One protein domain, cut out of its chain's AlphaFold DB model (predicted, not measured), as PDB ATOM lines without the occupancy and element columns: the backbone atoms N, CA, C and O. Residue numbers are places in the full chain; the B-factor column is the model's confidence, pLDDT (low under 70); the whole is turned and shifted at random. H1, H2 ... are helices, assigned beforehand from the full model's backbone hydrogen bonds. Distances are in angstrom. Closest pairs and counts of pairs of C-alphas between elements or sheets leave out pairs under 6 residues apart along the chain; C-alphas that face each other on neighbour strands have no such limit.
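Overview. This is residues 4 to 104 of the 110 residues of an uncharacterized protein of Chromobacterium haemolyticum (UniProt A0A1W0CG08). One long helix, H4, runs lengthwise through an elongated helical body; H6 folds back side by side with it, while H1 crosses it and H2 packs on its later half. The short helices H3 and H5 sit at opposite ends of the long axis. The printed part has 101 residues with six named helices, H1 to H6 in chain order, and no named strand; its class is all helix. It is compact, with a radius of gyration of the C-alphas of 14.0 A, and spans 45 by 23 by 20 A.

Arrangement. The longest helix is H4, residues 51 to 73. H6, residues 88 to 102, touches H4 at a shallow tilt of 25 degrees, opposite ways; their closest C-alphas are those of Ile 59 and Ala 101, 6.6 A apart. H1, residues 4 to 20, touches H4 with residues 8 to 15 alone, at a steep tilt of 51 degrees, the same way; the closest C-alphas, of Leu 8 and Ala 57, are 6.7 A apart. H2, residues 26 to 34, touches residues 64 to 72 of H4 alone, at a steep tilt of 43 degrees, opposite ways; the closest C-alphas, of Thr 33 and Asn 68, are 5.2 A apart. H1 and H2 form a helical hairpin and only just touch, with 3 pairs of C-alphas within 8 A, the closest being Ala 14 and Leu 32 at 6.4 A. H5, residues 75 to 79, touches H2, with the C-alphas of Ala 27 and Met 78 closest at 5.5 A. H3, residues 43 to 46, is close to but not clearly touching H1, with the C-alphas of Leu 4 and Asp 45 closest at 6.4 A. H2 and H6 are apart. Every O i to N i+4 pair is within hydrogen-bond range in H1, H2 and H6. In H4 18 of 19 are, in H5 0 of 1 beside 1 of 2 O i to N i+3 pairs, and H3 is too short for such a pair.

Along the chain. H4 is 34.0 A long, from C-alpha 51 at (-31.108, -19.406, -26.157). H1 is 23.7 A long and begins at (-24.193, -12.312, -34.612). H6, 21.3 A long, ends with C-alpha 102 at (-23.639, -13.019, -15.051). H2 measures 12.1 A, H5 7.7 A and H3 5.4 A.

Size, cuts and confidence. The C-alphas of Pro 48 and Gly 80 are the two farthest apart, at 45.4 A. The printed part has no cut and no long link. Its mean pLDDT is 84.8; residues 41 to 49 and residue 80 are under 70.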
ATOM      1  N   LEU A   4     -24.336 -11.960 -36.018       75.31
ATOM      2  CA  LEU A   4     -24.193 -12.312 -34.612       75.31
ATOM      3  C   LEU A   4     -22.834 -12.931 -34.273       75.31
ATOM      4  O   LEU A   4     -22.262 -12.571 -33.248       75.31
ATOM      5  N   GLY A   5     -22.296 -13.838 -35.091       78.19
ATOM      6  CA  GLY A   5     -20.955 -14.390 -34.874       78.19
ATOM      7  C   GLY A   5     -19.897 -13.287 -34.765       78.19
ATOM      8  O   GLY A   5     -19.074 -13.294 -33.850       78.19
ATOM      9  N   VAL A   6     -19.993 -12.269 -35.626       82.06
ATOM     10  CA  VAL A   6     -19.125 -11.081 -35.578       82.06
ATOM     11  C   VAL A   6     -19.349 -10.266 -34.300       82.06
ATOM     12  O   VAL A   6     -18.384  -9.813 -33.682       82.06
ATOM     13  N   LEU A   7     -20.604 -10.092 -33.875       83.12
ATOM     14  CA  LEU A   7     -20.932  -9.402 -32.628       83.12
ATOM     15  C   LEU A   7     -20.373 -10.144 -31.404       83.12
ATOM     16  O   LEU A   7     -19.765  -9.513 -30.541       83.12
ATOM     17  N   LEU A   8     -20.537 -11.464 -31.334       85.25
ATOM     18  CA  LEU A   8     -20.030 -12.304 -30.247       85.25
ATOM     19  C   LEU A   8     -18.503 -12.263 -30.163       85.25
ATOM     20  O   LEU A   8     -17.952 -12.120 -29.072       85.25
ATOM     21  N   ASP A   9     -17.814 -12.326 -31.301       87.69
ATOM     22  CA  ASP A   9     -16.359 -12.179 -31.341       87.69
ATOM     23  C   ASP A   9     -15.927 -10.795 -30.845       87.69
ATOM     24  O   ASP A   9     -15.016 -10.682 -30.020       87.69
ATOM     25  N   ALA A  10     -16.618  -9.733 -31.272       89.06
ATOM     26  CA  ALA A  10     -16.352  -8.379 -30.798       89.06
ATOM     27  C   ALA A  10     -16.594  -8.232 -29.284       89.06
ATOM     28  O   ALA A  10     -15.788  -7.602 -28.597       89.06
ATOM     29  N   ILE A  11     -17.666  -8.834 -28.756       91.12
ATOM     30  CA  ILE A  11     -17.972  -8.884 -27.319       91.12
ATOM     31  C   ILE A  11     -16.849  -9.589 -26.560       91.12
ATOM     32  O   ILE A  11     -16.328  -9.040 -25.590       91.12
ATOM     33  N   ASN A  12     -16.444 -10.778 -27.013       91.25
ATOM     34  CA  ASN A  12     -15.409 -11.576 -26.361       91.25
ATOM     35  C   ASN A  12     -14.074 -10.828 -26.311       91.25
ATOM     36  O   ASN A  12     -13.442 -10.758 -25.257       91.25
ATOM     37  N   ILE A  13     -13.678 -10.205 -27.425       92.50
ATOM     38  CA  ILE A  13     -12.474  -9.370 -27.490       92.50
ATOM     39  C   ILE A  13     -12.594  -8.186 -26.526       92.50
ATOM     40  O   ILE A  13     -11.645  -7.880 -25.801       92.50
ATOM     41  N   ALA A  14     -13.747  -7.513 -26.496       93.25
ATOM     42  CA  ALA A  14     -13.943  -6.349 -25.646       93.25
ATOM     43  C   ALA A  14     -13.865  -6.700 -24.154       93.25
ATOM     44  O   ALA A  14     -13.152  -6.030 -23.399       93.25
ATOM     45  N   LEU A  15     -14.551  -7.768 -23.741       92.69
ATOM     46  CA  LEU A  15     -14.534  -8.271 -22.370       92.69
ATOM     47  C   LEU A  15     -13.130  -8.717 -21.959       92.69
ATOM     48  O   LEU A  15     -12.654  -8.297 -20.906       92.69
ATOM     49  N   ASP A  16     -12.430  -9.489 -22.793       93.31
ATOM     50  CA  ASP A  16     -11.069  -9.932 -22.481       93.31
ATOM     51  C   ASP A  16     -10.120  -8.746 -22.252       93.31
ATOM     52  O   ASP A  16      -9.427  -8.669 -21.231       93.31
ATOM     53  N   GLN A  17     -10.156  -7.755 -23.148       93.19
ATOM     54  CA  GLN A  17      -9.339  -6.554 -23.005       93.19
ATOM     55  C   GLN A  17      -9.685  -5.774 -21.731       93.19
ATOM     56  O   GLN A  17      -8.777  -5.371 -21.003       93.19
ATOM     57  N   LEU A  18     -10.969  -5.578 -21.420       91.56
ATOM     58  CA  LEU A  18     -11.390  -4.857 -20.213       91.56
ATOM     59  C   LEU A  18     -10.999  -5.595 -18.923       91.56
ATOM     60  O   LEU A  18     -10.607  -4.957 -17.940       91.56
ATOM     61  N   MET A  19     -11.094  -6.926 -18.912       89.62
ATOM     62  CA  MET A  19     -10.893  -7.737 -17.709       89.62
ATOM     63  C   MET A  19      -9.414  -8.005 -17.418       89.62
ATOM     64  O   MET A  19      -8.999  -8.014 -16.248       89.62
ATOM     65  N   HIS A  20      -8.611  -8.209 -18.464       89.38
ATOM     66  CA  HIS A  20      -7.274  -8.787 -18.328       89.38
ATOM     67  C   HIS A  20      -6.145  -7.886 -18.834       89.38
ATOM     68  O   HIS A  20      -4.990  -8.071 -18.434       89.38
ATOM     69  N   SER A  21      -6.431  -6.880 -19.668       87.44
ATOM     70  CA  SER A  21      -5.370  -6.045 -20.232       87.44
ATOM     71  C   SER A  21      -4.775  -5.090 -19.198       87.44
ATOM     72  O   SER A  21      -5.449  -4.242 -18.616       87.44
ATOM     73  N   LYS A  22      -3.454  -5.175 -19.019       85.62
ATOM     74  CA  LYS A  22      -2.673  -4.232 -18.193       85.62
ATOM     75  C   LYS A  22      -2.262  -2.967 -18.949       85.62
ATOM     76  O   LYS A  22      -1.731  -2.036 -18.348       85.62
ATOM     77  N   ARG A  23      -2.424  -2.960 -20.276       90.56
ATOM     78  CA  ARG A  23      -1.965  -1.879 -21.166       90.56
ATOM     79  C   ARG A  23      -3.107  -1.048 -21.738       90.56
ATOM     80  O   ARG A  23      -2.833   0.011 -22.291       90.56
ATOM     81  N   LEU A  24      -4.349  -1.512 -21.602       92.19
ATOM     82  CA  LEU A  24      -5.521  -0.812 -22.108       92.19
ATOM     83  C   LEU A  24      -5.665   0.553 -21.427       92.19
ATOM     84  O   LEU A  24      -5.796   0.637 -20.202       92.19
ATOM     85  N   THR A  25      -5.634   1.621 -22.221       93.31
ATOM     86  CA  THR A  25      -5.873   2.984 -21.728       93.31
ATOM     87  C   THR A  25      -7.359   3.274 -21.588       93.31
ATOM     88  O   THR A  25      -8.183   2.658 -22.265       93.31
ATOM     89  N   LEU A  26      -7.723   4.252 -20.755       92.12
ATOM     90  CA  LEU A  26      -9.118   4.689 -20.615       92.12
ATOM     91  C   LEU A  26      -9.710   5.129 -21.965       92.12
ATOM     92  O   LEU A  26     -10.846   4.791 -22.287       92.12
ATOM     93  N   ALA A  27      -8.924   5.823 -22.796       91.88
ATOM     94  CA  ALA A  27      -9.347   6.242 -24.133       91.88
ATOM     95  C   ALA A  27      -9.544   5.053 -25.092       91.88
ATOM     96  O   ALA A  27     -10.465   5.056 -25.910       91.88
ATOM     97  N   GLN A  28      -8.687   4.030 -25.012       92.62
ATOM     98  CA  GLN A  28      -8.854   2.799 -25.787       92.62
ATOM     99  C   GLN A  28     -10.077   2.008 -25.322       92.62
ATOM    100  O   GLN A  28     -10.868   1.603 -26.165       92.62
ATOM    101  N   ALA A  29     -10.279   1.865 -24.010       92.62
ATOM    102  CA  ALA A  29     -11.457   1.224 -23.433       92.62
ATOM    103  C   ALA A  29     -12.754   1.942 -23.846       92.62
ATOM    104  O   ALA A  29     -13.733   1.295 -24.221       92.62
ATOM    105  N   LEU A  30     -12.756   3.281 -23.854       93.06
ATOM    106  CA  LEU A  30     -13.909   4.071 -24.290       93.06
ATOM    107  C   LEU A  30     -14.222   3.842 -25.775       93.06
ATOM    108  O   LEU A  30     -15.384   3.701 -26.141       93.06
ATOM    109  N   ARG A  31     -13.204   3.791 -26.642       91.75
ATOM    110  CA  ARG A  31     -13.400   3.508 -28.075       91.75
ATOM    111  C   ARG A  31     -13.879   2.080 -28.318       91.75
ATOM    112  O   ARG A  31     -14.830   1.887 -29.063       91.75
ATOM    113  N   LEU A  32     -13.260   1.111 -27.650       92.56
ATOM    114  CA  LEU A  32     -13.607  -0.309 -27.721       92.56
ATOM    115  C   LEU A  32     -15.077  -0.555 -27.362       92.56
ATOM    116  O   LEU A  32     -15.762  -1.314 -28.036       92.56
ATOM    117  N   THR A  33     -15.577   0.132 -26.334       92.62
ATOM    118  CA  THR A  33     -16.957  -0.024 -25.852       92.62
ATOM    119  C   THR A  33     -17.984   0.837 -26.600       92.62
ATOM    120  O   THR A  33     -19.188   0.633 -26.447       92.62
ATOM    121  N   ALA A  34     -17.550   1.790 -27.433       90.69
ATOM    122  CA  ALA A  34     -18.442   2.763 -28.073       90.69
ATOM    123  C   ALA A  34     -19.468   2.117 -29.013       90.69
ATOM    124  O   ALA A  34     -20.603   2.585 -29.098       90.69
ATOM    125  N   HIS A  35     -19.077   1.034 -29.688       85.56
ATOM    126  CA  HIS A  35     -19.936   0.311 -30.626       85.56
ATOM    127  C   HIS A  35     -21.136  -0.354 -29.938       85.56
ATOM    128  O   HIS A  35     -22.197  -0.457 -30.544       85.56
ATOM    129  N   PHE A  36     -21.007  -0.723 -28.661       87.88
ATOM    130  CA  PHE A  36     -22.054  -1.419 -27.910       87.88
ATOM    131  C   PHE A  36     -23.087  -0.473 -27.293       87.88
ATOM    132  O   PHE A  36     -24.200  -0.888 -26.995       87.88
ATOM    133  N   ARG A  37     -22.771   0.824 -27.164       80.81
ATOM    134  CA  ARG A  37     -23.647   1.821 -26.517       80.81
ATOM    135  C   ARG A  37     -25.050   1.900 -27.124       80.81
ATOM    136  O   ARG A  37     -26.003   2.202 -26.413       80.81
ATOM    137  N   ASN A  38     -25.150   1.702 -28.437       79.56
ATOM    138  CA  ASN A  38     -26.415   1.736 -29.170       79.56
ATOM    139  C   ASN A  38     -26.660   0.425 -29.935       79.56
ATOM    140  O   ASN A  38     -27.513   0.397 -30.822       79.56
ATOM    141  N   ALA A  39     -25.873  -0.622 -29.661       78.69
ATOM    142  CA  ALA A  39     -26.048  -1.898 -30.333       78.69
ATOM    143  C   ALA A  39     -27.364  -2.529 -29.871       78.69
ATOM    144  O   ALA A  39     -27.668  -2.563 -28.680       78.69
ATOM    145  N   GLN A  40     -28.140  -3.013 -30.833       70.38
ATOM    146  CA  GLN A  40     -29.286  -3.877 -30.590       70.38
ATOM    147  C   GLN A  40     -28.927  -5.244 -31.147       70.38
ATOM    148  O   GLN A  40     -28.381  -5.321 -32.247       70.38
ATOM    149  N   VAL A  41     -29.216  -6.303 -30.393       68.44
ATOM    150  CA  VAL A  41     -29.100  -7.670 -30.903       68.44
ATOM    151  C   VAL A  41     -30.287  -7.889 -31.851       68.44
ATOM    152  O   VAL A  41     -31.432  -7.797 -31.401       68.44
ATOM    153  N   PRO A  42     -30.071  -8.075 -33.167       62.81
ATOM    154  CA  PRO A  42     -31.172  -8.177 -34.113       62.81
ATOM    155  C   PRO A  42     -32.024  -9.419 -33.831       62.81
ATOM    156  O   PRO A  42     -31.527 -10.539 -33.796       62.81
ATOM    157  N   VAL A  43     -33.341  -9.229 -33.713       56.09
ATOM    158  CA  VAL A  43     -34.326 -10.312 -33.507       56.09
ATOM    159  C   VAL A  43     -34.325 -11.318 -34.681       56.09
ATOM    160  O   VAL A  43     -34.729 -12.468 -34.547       56.09
ATOM    161  N   SER A  44     -33.846 -10.913 -35.858       55.72
ATOM    162  CA  SER A  44     -33.675 -11.798 -37.015       55.72
ATOM    163  C   SER A  44     -32.514 -12.782 -36.872       55.72
ATOM    164  O   SER A  44     -32.555 -13.835 -37.501       55.72
ATOM    165  N   ASP A  45     -31.519 -12.472 -36.036       57.41
ATOM    166  CA  ASP A  45     -30.378 -13.357 -35.794       57.41
ATOM    167  C   ASP A  45     -30.733 -14.487 -34.821       57.41
ATOM    168  O   ASP A  45     -29.968 -15.427 -34.690       57.41
ATOM    169  N   LEU A  46     -31.916 -14.450 -34.189       58.44
ATOM    170  CA  LEU A  46     -32.373 -15.361 -33.128       58.44
ATOM    171  C   LEU A  46     -32.528 -16.834 -33.535       58.44
ATOM    172  O   LEU A  46     -32.704 -17.690 -32.667       58.44
ATOM    173  N   PHE A  47     -32.474 -17.159 -34.825       54.41
ATOM    174  CA  PHE A  47     -32.671 -18.520 -35.316       54.41
ATOM    175  C   PHE A  47     -31.469 -18.996 -36.146       54.41
ATOM    176  O   PHE A  47     -31.111 -18.319 -37.108       54.41
ATOM    177  N   PRO A  48     -30.881 -20.182 -35.872       58.44
ATOM    178  CA  PRO A  48     -31.228 -21.190 -34.868       58.44
ATOM    179  C   PRO A  48     -30.186 -21.222 -33.734       58.44
ATOM    180  O   PRO A  48     -29.415 -22.177 -33.622       58.44
ATOM    181  N   LEU A  49     -30.099 -20.174 -32.918       63.78
ATOM    182  CA  LEU A  49     -29.101 -20.142 -31.845       63.78
ATOM    183  C   LEU A  49     -29.617 -20.771 -30.560       63.78
ATOM    184  O   LEU A  49     -30.808 -20.749 -30.262       63.78
ATOM    185  N   ASP A  50     -28.670 -21.284 -29.783       73.69
ATOM    186  CA  ASP A  50     -28.877 -21.665 -28.393       73.69
ATOM    187  C   ASP A  50     -29.367 -20.441 -27.587       73.69
ATOM    188  O   ASP A  50     -28.637 -19.444 -27.518       73.69
ATOM    189  N   PRO A  51     -30.564 -20.494 -26.969       74.06
ATOM    190  CA  PRO A  51     -31.108 -19.406 -26.157       74.06
ATOM    191  C   PRO A  51     -30.140 -18.886 -25.086       74.06
ATOM    192  O   PRO A  51     -30.111 -17.685 -24.829       74.06
ATOM    193  N   GLY A  52     -29.287 -19.749 -24.519       78.12
ATOM    194  CA  GLY A  52     -28.296 -19.323 -23.525       78.12
ATOM    195  C   GLY A  52     -27.186 -18.436 -24.105       78.12
ATOM    196  O   GLY A  52     -26.665 -17.554 -23.423       78.12
ATOM    197  N   ARG A  53     -26.829 -18.616 -25.384       77.25
ATOM    198  CA  ARG A  53     -25.849 -17.750 -26.069       77.25
ATOM    199  C   ARG A  53     -26.425 -16.380 -26.385       77.25
ATOM    200  O   ARG A  53     -25.696 -15.394 -26.331       77.25
ATOM    201  N   LEU A  54     -27.710 -16.334 -26.716       79.12
ATOM    202  CA  LEU A  54     -28.423 -15.089 -26.953       79.12
ATOM    203  C   LEU A  54     -28.511 -14.255 -25.676       79.12
ATOM    204  O   LEU A  54     -28.114 -13.096 -25.684       79.12
ATOM    205  N   GLU A  55     -28.983 -14.860 -24.588       81.31
ATOM    206  CA  GLU A  55     -29.092 -14.193 -23.290       81.31
ATOM    207  C   GLU A  55     -27.731 -13.628 -22.853       81.31
ATOM    208  O   GLU A  55     -27.618 -12.463 -22.471       81.31
ATOM    209  N   MET A  56     -26.658 -14.408 -23.027       84.75
ATOM    210  CA  MET A  56     -25.294 -13.943 -22.771       84.75
ATOM    211  C   MET A  56     -24.894 -12.747 -23.650       84.75
ATOM    212  O   MET A  56     -24.248 -11.816 -23.166       84.75
ATOM    213  N   ALA A  57     -25.263 -12.752 -24.934       84.62
ATOM    214  CA  ALA A  57     -24.975 -11.649 -25.847       84.62
ATOM    215  C   ALA A  57     -25.711 -10.368 -25.435       84.62
ATOM    216  O   ALA A  57     -25.102  -9.300 -25.410       84.62
ATOM    217  N   GLU A  58     -26.988 -10.468 -25.067       85.81
ATOM    218  CA  GLU A  58     -27.788  -9.333 -24.597       85.81
ATOM    219  C   GLU A  58     -27.206  -8.732 -23.314       85.81
ATOM    220  O   GLU A  58     -26.975  -7.520 -23.247       85.81
ATOM    221  N   ILE A  59     -26.883  -9.583 -22.333       88.38
ATOM    222  CA  ILE A  59     -26.242  -9.175 -21.078       88.38
ATOM    223  C   ILE A  59     -24.916  -8.463 -21.364       88.38
ATOM    224  O   ILE A  59     -24.655  -7.390 -20.812       88.38
ATOM    225  N   ALA A  60     -24.085  -9.022 -22.246       90.31
ATOM    226  CA  ALA A  60     -22.780  -8.459 -22.564       90.31
ATOM    227  C   ALA A  60     -22.865  -7.138 -23.344       90.31
ATOM    228  O   ALA A  60     -22.103  -6.214 -23.057       90.31
ATOM    229  N   VAL A  61     -23.795  -7.008 -24.297       90.19
ATOM    230  CA  VAL A  61     -24.020  -5.755 -25.036       90.19
ATOM    231  C   VAL A  61     -24.469  -4.650 -24.087       90.19
ATOM    232  O   VAL A  61     -23.886  -3.563 -24.103       90.19
ATOM    233  N   ALA A  62     -25.452  -4.937 -23.230       89.25
ATOM    234  CA  ALA A  62     -25.899  -3.997 -22.210       89.25
ATOM    235  C   ALA A  62     -24.730  -3.590 -21.294       89.25
ATOM    236  O   ALA A  62     -24.510  -2.399 -21.059       89.25
ATOM    237  N   PHE A  63     -23.904  -4.557 -20.885       92.19
ATOM    238  CA  PHE A  63     -22.797  -4.324 -19.960       92.19
ATOM    239  C   PHE A  63     -21.749  -3.406 -20.566       92.19
ATOM    240  O   PHE A  63     -21.373  -2.394 -19.973       92.19
ATOM    241  N   LEU A  64     -21.312  -3.714 -21.785       93.00
ATOM    242  CA  LEU A  64     -20.344  -2.903 -22.514       93.00
ATOM    243  C   LEU A  64     -20.892  -1.496 -22.800       93.00
ATOM    244  O   LEU A  64     -20.131  -0.525 -22.765       93.00
ATOM    245  N   GLY A  65     -22.203  -1.365 -23.019       90.75
ATOM    246  CA  GLY A  65     -22.887  -0.080 -23.136       90.75
ATOM    247  C   GLY A  65     -22.811   0.764 -21.859       90.75
ATOM    248  O   GLY A  65     -22.480   1.951 -21.928       90.75
ATOM    249  N   GLU A  66     -23.045   0.167 -20.692       91.19
ATOM    250  CA  GLU A  66     -22.929   0.855 -19.400       91.19
ATOM    251  C   GLU A  66     -21.473   1.186 -19.046       91.19
ATOM    252  O   GLU A  66     -21.174   2.307 -18.621       91.19
ATOM    253  N   VAL A  67     -20.532   0.276 -19.320       92.31
ATOM    254  CA  VAL A  67     -19.093   0.545 -19.172       92.31
ATOM    255  C   VAL A  67     -18.678   1.736 -20.038       92.31
ATOM    256  O   VAL A  67     -17.924   2.594 -19.577       92.31
ATOM    257  N   ASN A  68     -19.200   1.857 -21.265       93.62
ATOM    258  CA  ASN A  68     -18.936   3.022 -22.109       93.62
ATOM    259  C   ASN A  68     -19.385   4.334 -21.446       93.62
ATOM    260  O   ASN A  68     -18.648   5.325 -21.459       93.62
ATOM    261  N   ARG A  69     -20.583   4.342 -20.849       90.56
ATOM    262  CA  ARG A  69     -21.126   5.517 -20.148       90.56
ATOM    263  C   ARG A  69     -20.304   5.864 -18.912       90.56
ATOM    264  O   ARG A  69     -19.994   7.038 -18.718       90.56
ATOM    265  N   LEU A  70     -19.898   4.865 -18.127       90.88
ATOM    266  CA  LEU A  70     -19.009   5.052 -16.982       90.88
ATOM    267  C   LEU A  70     -17.672   5.660 -17.420       90.88
ATOM    268  O   LEU A  70     -17.267   6.699 -16.903       90.88
ATOM    269  N   LEU A  71     -17.016   5.074 -18.424       91.69
ATOM    270  CA  LEU A  71     -15.743   5.564 -18.959       91.69
ATOM    271  C   LEU A  71     -15.851   7.003 -19.477       91.69
ATOM    272  O   LEU A  71     -14.912   7.784 -19.325       91.69
ATOM    273  N   ALA A  72     -16.998   7.394 -20.039       90.62
ATOM    274  CA  ALA A  72     -17.218   8.760 -20.499       90.62
ATOM    275  C   ALA A  72     -17.156   9.797 -19.358       90.62
ATOM    276  O   ALA A  72     -16.771  10.941 -19.613       90.62
ATOM    277  N   ARG A  73     -17.452   9.408 -18.107       89.44
ATOM    278  CA  ARG A  73     -17.300  10.271 -16.918       89.44
ATOM    279  C   ARG A  73     -15.826  10.569 -16.604       89.44
ATOM    280  O   ARG A  73     -15.515  11.623 -16.064       89.44
ATOM    281  N   TYR A  74     -14.911   9.696 -17.029       87.38
ATOM    282  CA  TYR A  74     -13.461   9.846 -16.858       87.38
ATOM    283  C   TYR A  74     -12.766  10.539 -18.039       87.38
ATOM    284  O   TYR A  74     -11.536  10.596 -18.072       87.38
ATOM    285  N   ARG A  75     -13.511  11.114 -18.999       82.19
ATOM    286  CA  ARG A  75     -12.937  11.874 -20.131       82.19
ATOM    287  C   ARG A  75     -11.851  12.889 -19.745       82.19
ATOM    288  O   ARG A  75     -10.873  12.955 -20.486       82.19
ATOM    289  N   PRO A  76     -11.942  13.638 -18.627       83.56
ATOM    290  CA  PRO A  76     -10.878  14.565 -18.236       83.56
ATOM    291  C   PRO A  76      -9.510  13.892 -18.028       83.56
ATOM    292  O   PRO A  76      -8.482  14.514 -18.270       83.56
ATOM    293  N   LEU A  77      -9.484  12.613 -17.635       79.31
ATOM    294  CA  LEU A  77      -8.252  11.842 -17.435       79.31
ATOM    295  C   LEU A  77      -7.677  11.276 -18.743       79.31
ATOM    296  O   LEU A  77      -6.532  10.834 -18.768       79.31
ATOM    297  N   MET A  78      -8.441  11.300 -19.841       78.00
ATOM    298  CA  MET A  78      -8.043  10.726 -21.136       78.00
ATOM    299  C   MET A  78      -7.084  11.613 -21.940       78.00
ATOM    300  O   MET A  78      -6.607  11.188 -22.990       78.00
ATOM    301  N   ALA A  79      -6.800  12.832 -21.467       74.06
ATOM    302  CA  ALA A  79      -5.726  13.662 -22.011       74.06
ATOM    303  C   ALA A  79      -4.332  13.075 -21.711       74.06
ATOM    304  O   ALA A  79      -3.375  13.380 -22.418       74.06
ATOM    305  N   GLY A  80      -4.224  12.216 -20.688       67.75
ATOM    306  CA  GLY A  80      -3.057  11.377 -20.439       67.75
ATOM    307  C   GLY A  80      -3.268   9.958 -20.967       67.75
ATOM    308  O   GLY A  80      -4.398   9.481 -21.074       67.75
ATOM    309  N   GLU A  81      -2.182   9.236 -21.244       85.19
ATOM    310  CA  GLU A  81      -2.204   7.804 -21.591       85.19
ATOM    311  C   GLU A  81      -2.534   6.906 -20.378       85.19
ATOM    312  O   GLU A  81      -1.971   5.822 -20.219       85.19
ATOM    313  N   VAL A  82      -3.448   7.360 -19.513       90.88
ATOM    314  CA  VAL A  82      -3.821   6.703 -18.260       90.88
ATOM    315  C   VAL A  82      -4.381   5.322 -18.564       90.88
ATOM    316  O   VAL A  82      -5.363   5.158 -19.303       90.88
ATOM    317  N   ARG A  83      -3.747   4.312 -17.981       91.81
ATOM    318  CA  ARG A  83      -4.130   2.912 -18.105       91.81
ATOM    319  C   ARG A  83      -5.255   2.590 -17.139       91.81
ATOM    320  O   ARG A  83      -5.303   3.094 -16.024       91.81
ATOM    321  N   MET A  84      -6.122   1.664 -17.537       89.50
ATOM    322  CA  MET A  84      -7.162   1.103 -16.668       89.50
ATOM    323  C   MET A  84      -6.579   0.587 -15.342       89.50
ATOM    324  O   MET A  84      -7.148   0.818 -14.282       89.50
ATOM    325  N   ALA A  85      -5.404  -0.049 -15.398       87.81
ATOM    326  CA  ALA A  85      -4.698  -0.570 -14.226       87.81
ATOM    327  C   ALA A  85      -4.206   0.523 -13.254       87.81
ATOM    328  O   ALA A  85      -3.931   0.225 -12.095       87.81
ATOM    329  N   GLU A  86      -4.095   1.774 -13.707       89.00
ATOM    330  CA  GLU A  86      -3.734   2.925 -12.870       89.00
ATOM    331  C   GLU A  86      -4.959   3.521 -12.154       89.00
ATOM    332  O   GLU A  86      -4.810   4.353 -11.262       89.00
ATOM    333  N   VAL A  87      -6.172   3.058 -12.489       89.00
ATOM    334  CA  VAL A  87      -7.429   3.411 -11.815       89.00
ATOM    335  C   VAL A  87      -8.050   2.140 -11.212       89.00
ATOM    336  O   VAL A  87      -9.070   1.643 -11.694       89.00
ATOM    337  N   PRO A  88      -7.447   1.571 -10.151       85.38
ATOM    338  CA  PRO A  88      -7.806   0.244  -9.645       85.38
ATOM    339  C   PRO A  88      -9.260   0.140  -9.171       85.38
ATOM    340  O   PRO A  88      -9.880  -0.903  -9.358       85.38
ATOM    341  N   LEU A  89      -9.834   1.218  -8.624       88.38
ATOM    342  CA  LEU A  89     -11.244   1.249  -8.217       88.38
ATOM    343  C   LEU A  89     -12.197   1.119  -9.411       88.38
ATOM    344  O   LEU A  89     -13.181   0.392  -9.330       88.38
ATOM    345  N   LEU A  90     -11.879   1.764 -10.538       89.62
ATOM    346  CA  LEU A  90     -12.654   1.633 -11.772       89.62
ATOM    347  C   LEU A  90     -12.550   0.207 -12.322       89.62
ATOM    348  O   LEU A  90     -13.555  -0.389 -12.695       89.62
ATOM    349  N   GLN A  91     -11.343  -0.363 -12.343       89.25
ATOM    350  CA  GLN A  91     -11.148  -1.728 -12.828       89.25
ATOM    351  C   GLN A  91     -11.863  -2.766 -11.946       89.25
ATOM    352  O   GLN A  91     -12.419  -3.726 -12.477       89.25
ATOM    353  N   ALA A  92     -11.869  -2.576 -10.624       89.94
ATOM    354  CA  ALA A  92     -12.621  -3.416  -9.696       89.94
ATOM    355  C   ALA A  92     -14.134  -3.287  -9.925       89.94
ATOM    356  O   ALA A  92     -14.793  -4.300 -10.128       89.94
ATOM    357  N   ALA A  93     -14.656  -2.059 -10.019       90.38
ATOM    358  CA  ALA A  93     -16.079  -1.815 -10.256       90.38
ATOM    359  C   ALA A  93     -16.579  -2.468 -11.555       90.38
ATOM    360  O   ALA A  93     -17.632  -3.096 -11.562       90.38
ATOM    361  N   ILE A  94     -15.806  -2.381 -12.644       91.94
ATOM    362  CA  ILE A  94     -16.152  -3.033 -13.917       91.94
ATOM    363  C   ILE A  94     -16.175  -4.565 -13.758       91.94
ATOM    364  O   ILE A  94     -17.074  -5.220 -14.281       91.94
ATOM    365  N   LYS A  95     -15.208  -5.151 -13.038       91.31
ATOM    366  CA  LYS A  95     -15.142  -6.606 -12.802       91.31
ATOM    367  C   LYS A  95     -16.293  -7.116 -11.947       91.31
ATOM    368  O   LYS A  95     -16.864  -8.157 -12.262       91.31
ATOM    369  N   ASP A  96     -16.609  -6.399 -10.876       91.31
ATOM    370  CA  ASP A  96     -17.695  -6.774  -9.979       91.31
ATOM    371  C   ASP A  96     -19.039  -6.633 -10.694       91.31
ATOM    372  O   ASP A  96     -19.797  -7.597 -10.719       91.31
ATOM    373  N   ALA A  97     -19.280  -5.528 -11.407       90.62
ATOM    374  CA  ALA A  97     -20.487  -5.357 -12.216       90.62
ATOM    375  C   ALA A  97     -20.656  -6.461 -13.275       90.62
ATOM    376  O   ALA A  97     -21.768  -6.936 -13.486       90.62
ATOM    377  N   TRP A  98     -19.567  -6.923 -13.906       92.25
ATOM    378  CA  TRP A  98     -19.641  -8.057 -14.835       92.25
ATOM    379  C   TRP A  98     -20.040  -9.359 -14.134       92.25
ATOM    380  O   TRP A  98     -20.853 -10.120 -14.653       92.25
ATOM    381  N   ARG A  99     -19.508  -9.617 -12.934       91.06
ATOM    382  CA  ARG A  99     -19.917 -10.779 -12.131       91.06
ATOM    383  C   ARG A  99     -21.402 -10.708 -11.771       91.06
ATOM    384  O   ARG A  99     -22.094 -11.710 -11.893       91.06
ATOM    385  N   GLU A 100     -21.890  -9.540 -11.368       89.19
ATOM    386  CA  GLU A 100     -23.306  -9.343 -11.039       89.19
ATOM    387  C   GLU A 100     -24.216  -9.537 -12.258       89.19
ATOM    388  O   GLU A 100     -25.251 -10.194 -12.143       89.19
ATOM    389  N   ALA A 101     -23.787  -9.060 -13.431       87.19
ATOM    390  CA  ALA A 101     -24.469  -9.276 -14.704       87.19
ATOM    391  C   ALA A 101     -24.662 -10.767 -15.018       87.19
ATOM    392  O   ALA A 101     -25.755 -11.189 -15.390       87.19
ATOM    393  N   LEU A 102     -23.612 -11.570 -14.824       86.44
ATOM    394  CA  LEU A 102     -23.639 -13.019 -15.051       86.44
ATOM    395  C   LEU A 102     -24.534 -13.773 -14.059       86.44
ATOM    396  O   LEU A 102     -25.007 -14.863 -14.365       86.44
ATOM    397  N   GLU A 103     -24.772 -13.206 -12.878       87.19
ATOM    398  CA  GLU A 103     -25.676 -13.757 -11.865       87.19
ATOM    399  C   GLU A 103     -27.136 -13.301 -12.056       87.19
ATOM    400  O   GLU A 103     -27.987 -13.592 -11.215       87.19
ATOM    401  N   GLY A 104     -27.440 -12.572 -13.137       77.50
ATOM    402  CA  GLY A 104     -28.778 -12.046 -13.420       77.50
ATOM    403  C   GLY A 104     -29.183 -10.877 -12.517       77.50
ATOM    404  O   GLY A 104     -30.366 -10.547 -12.417       77.50
TER     405      GLY A 104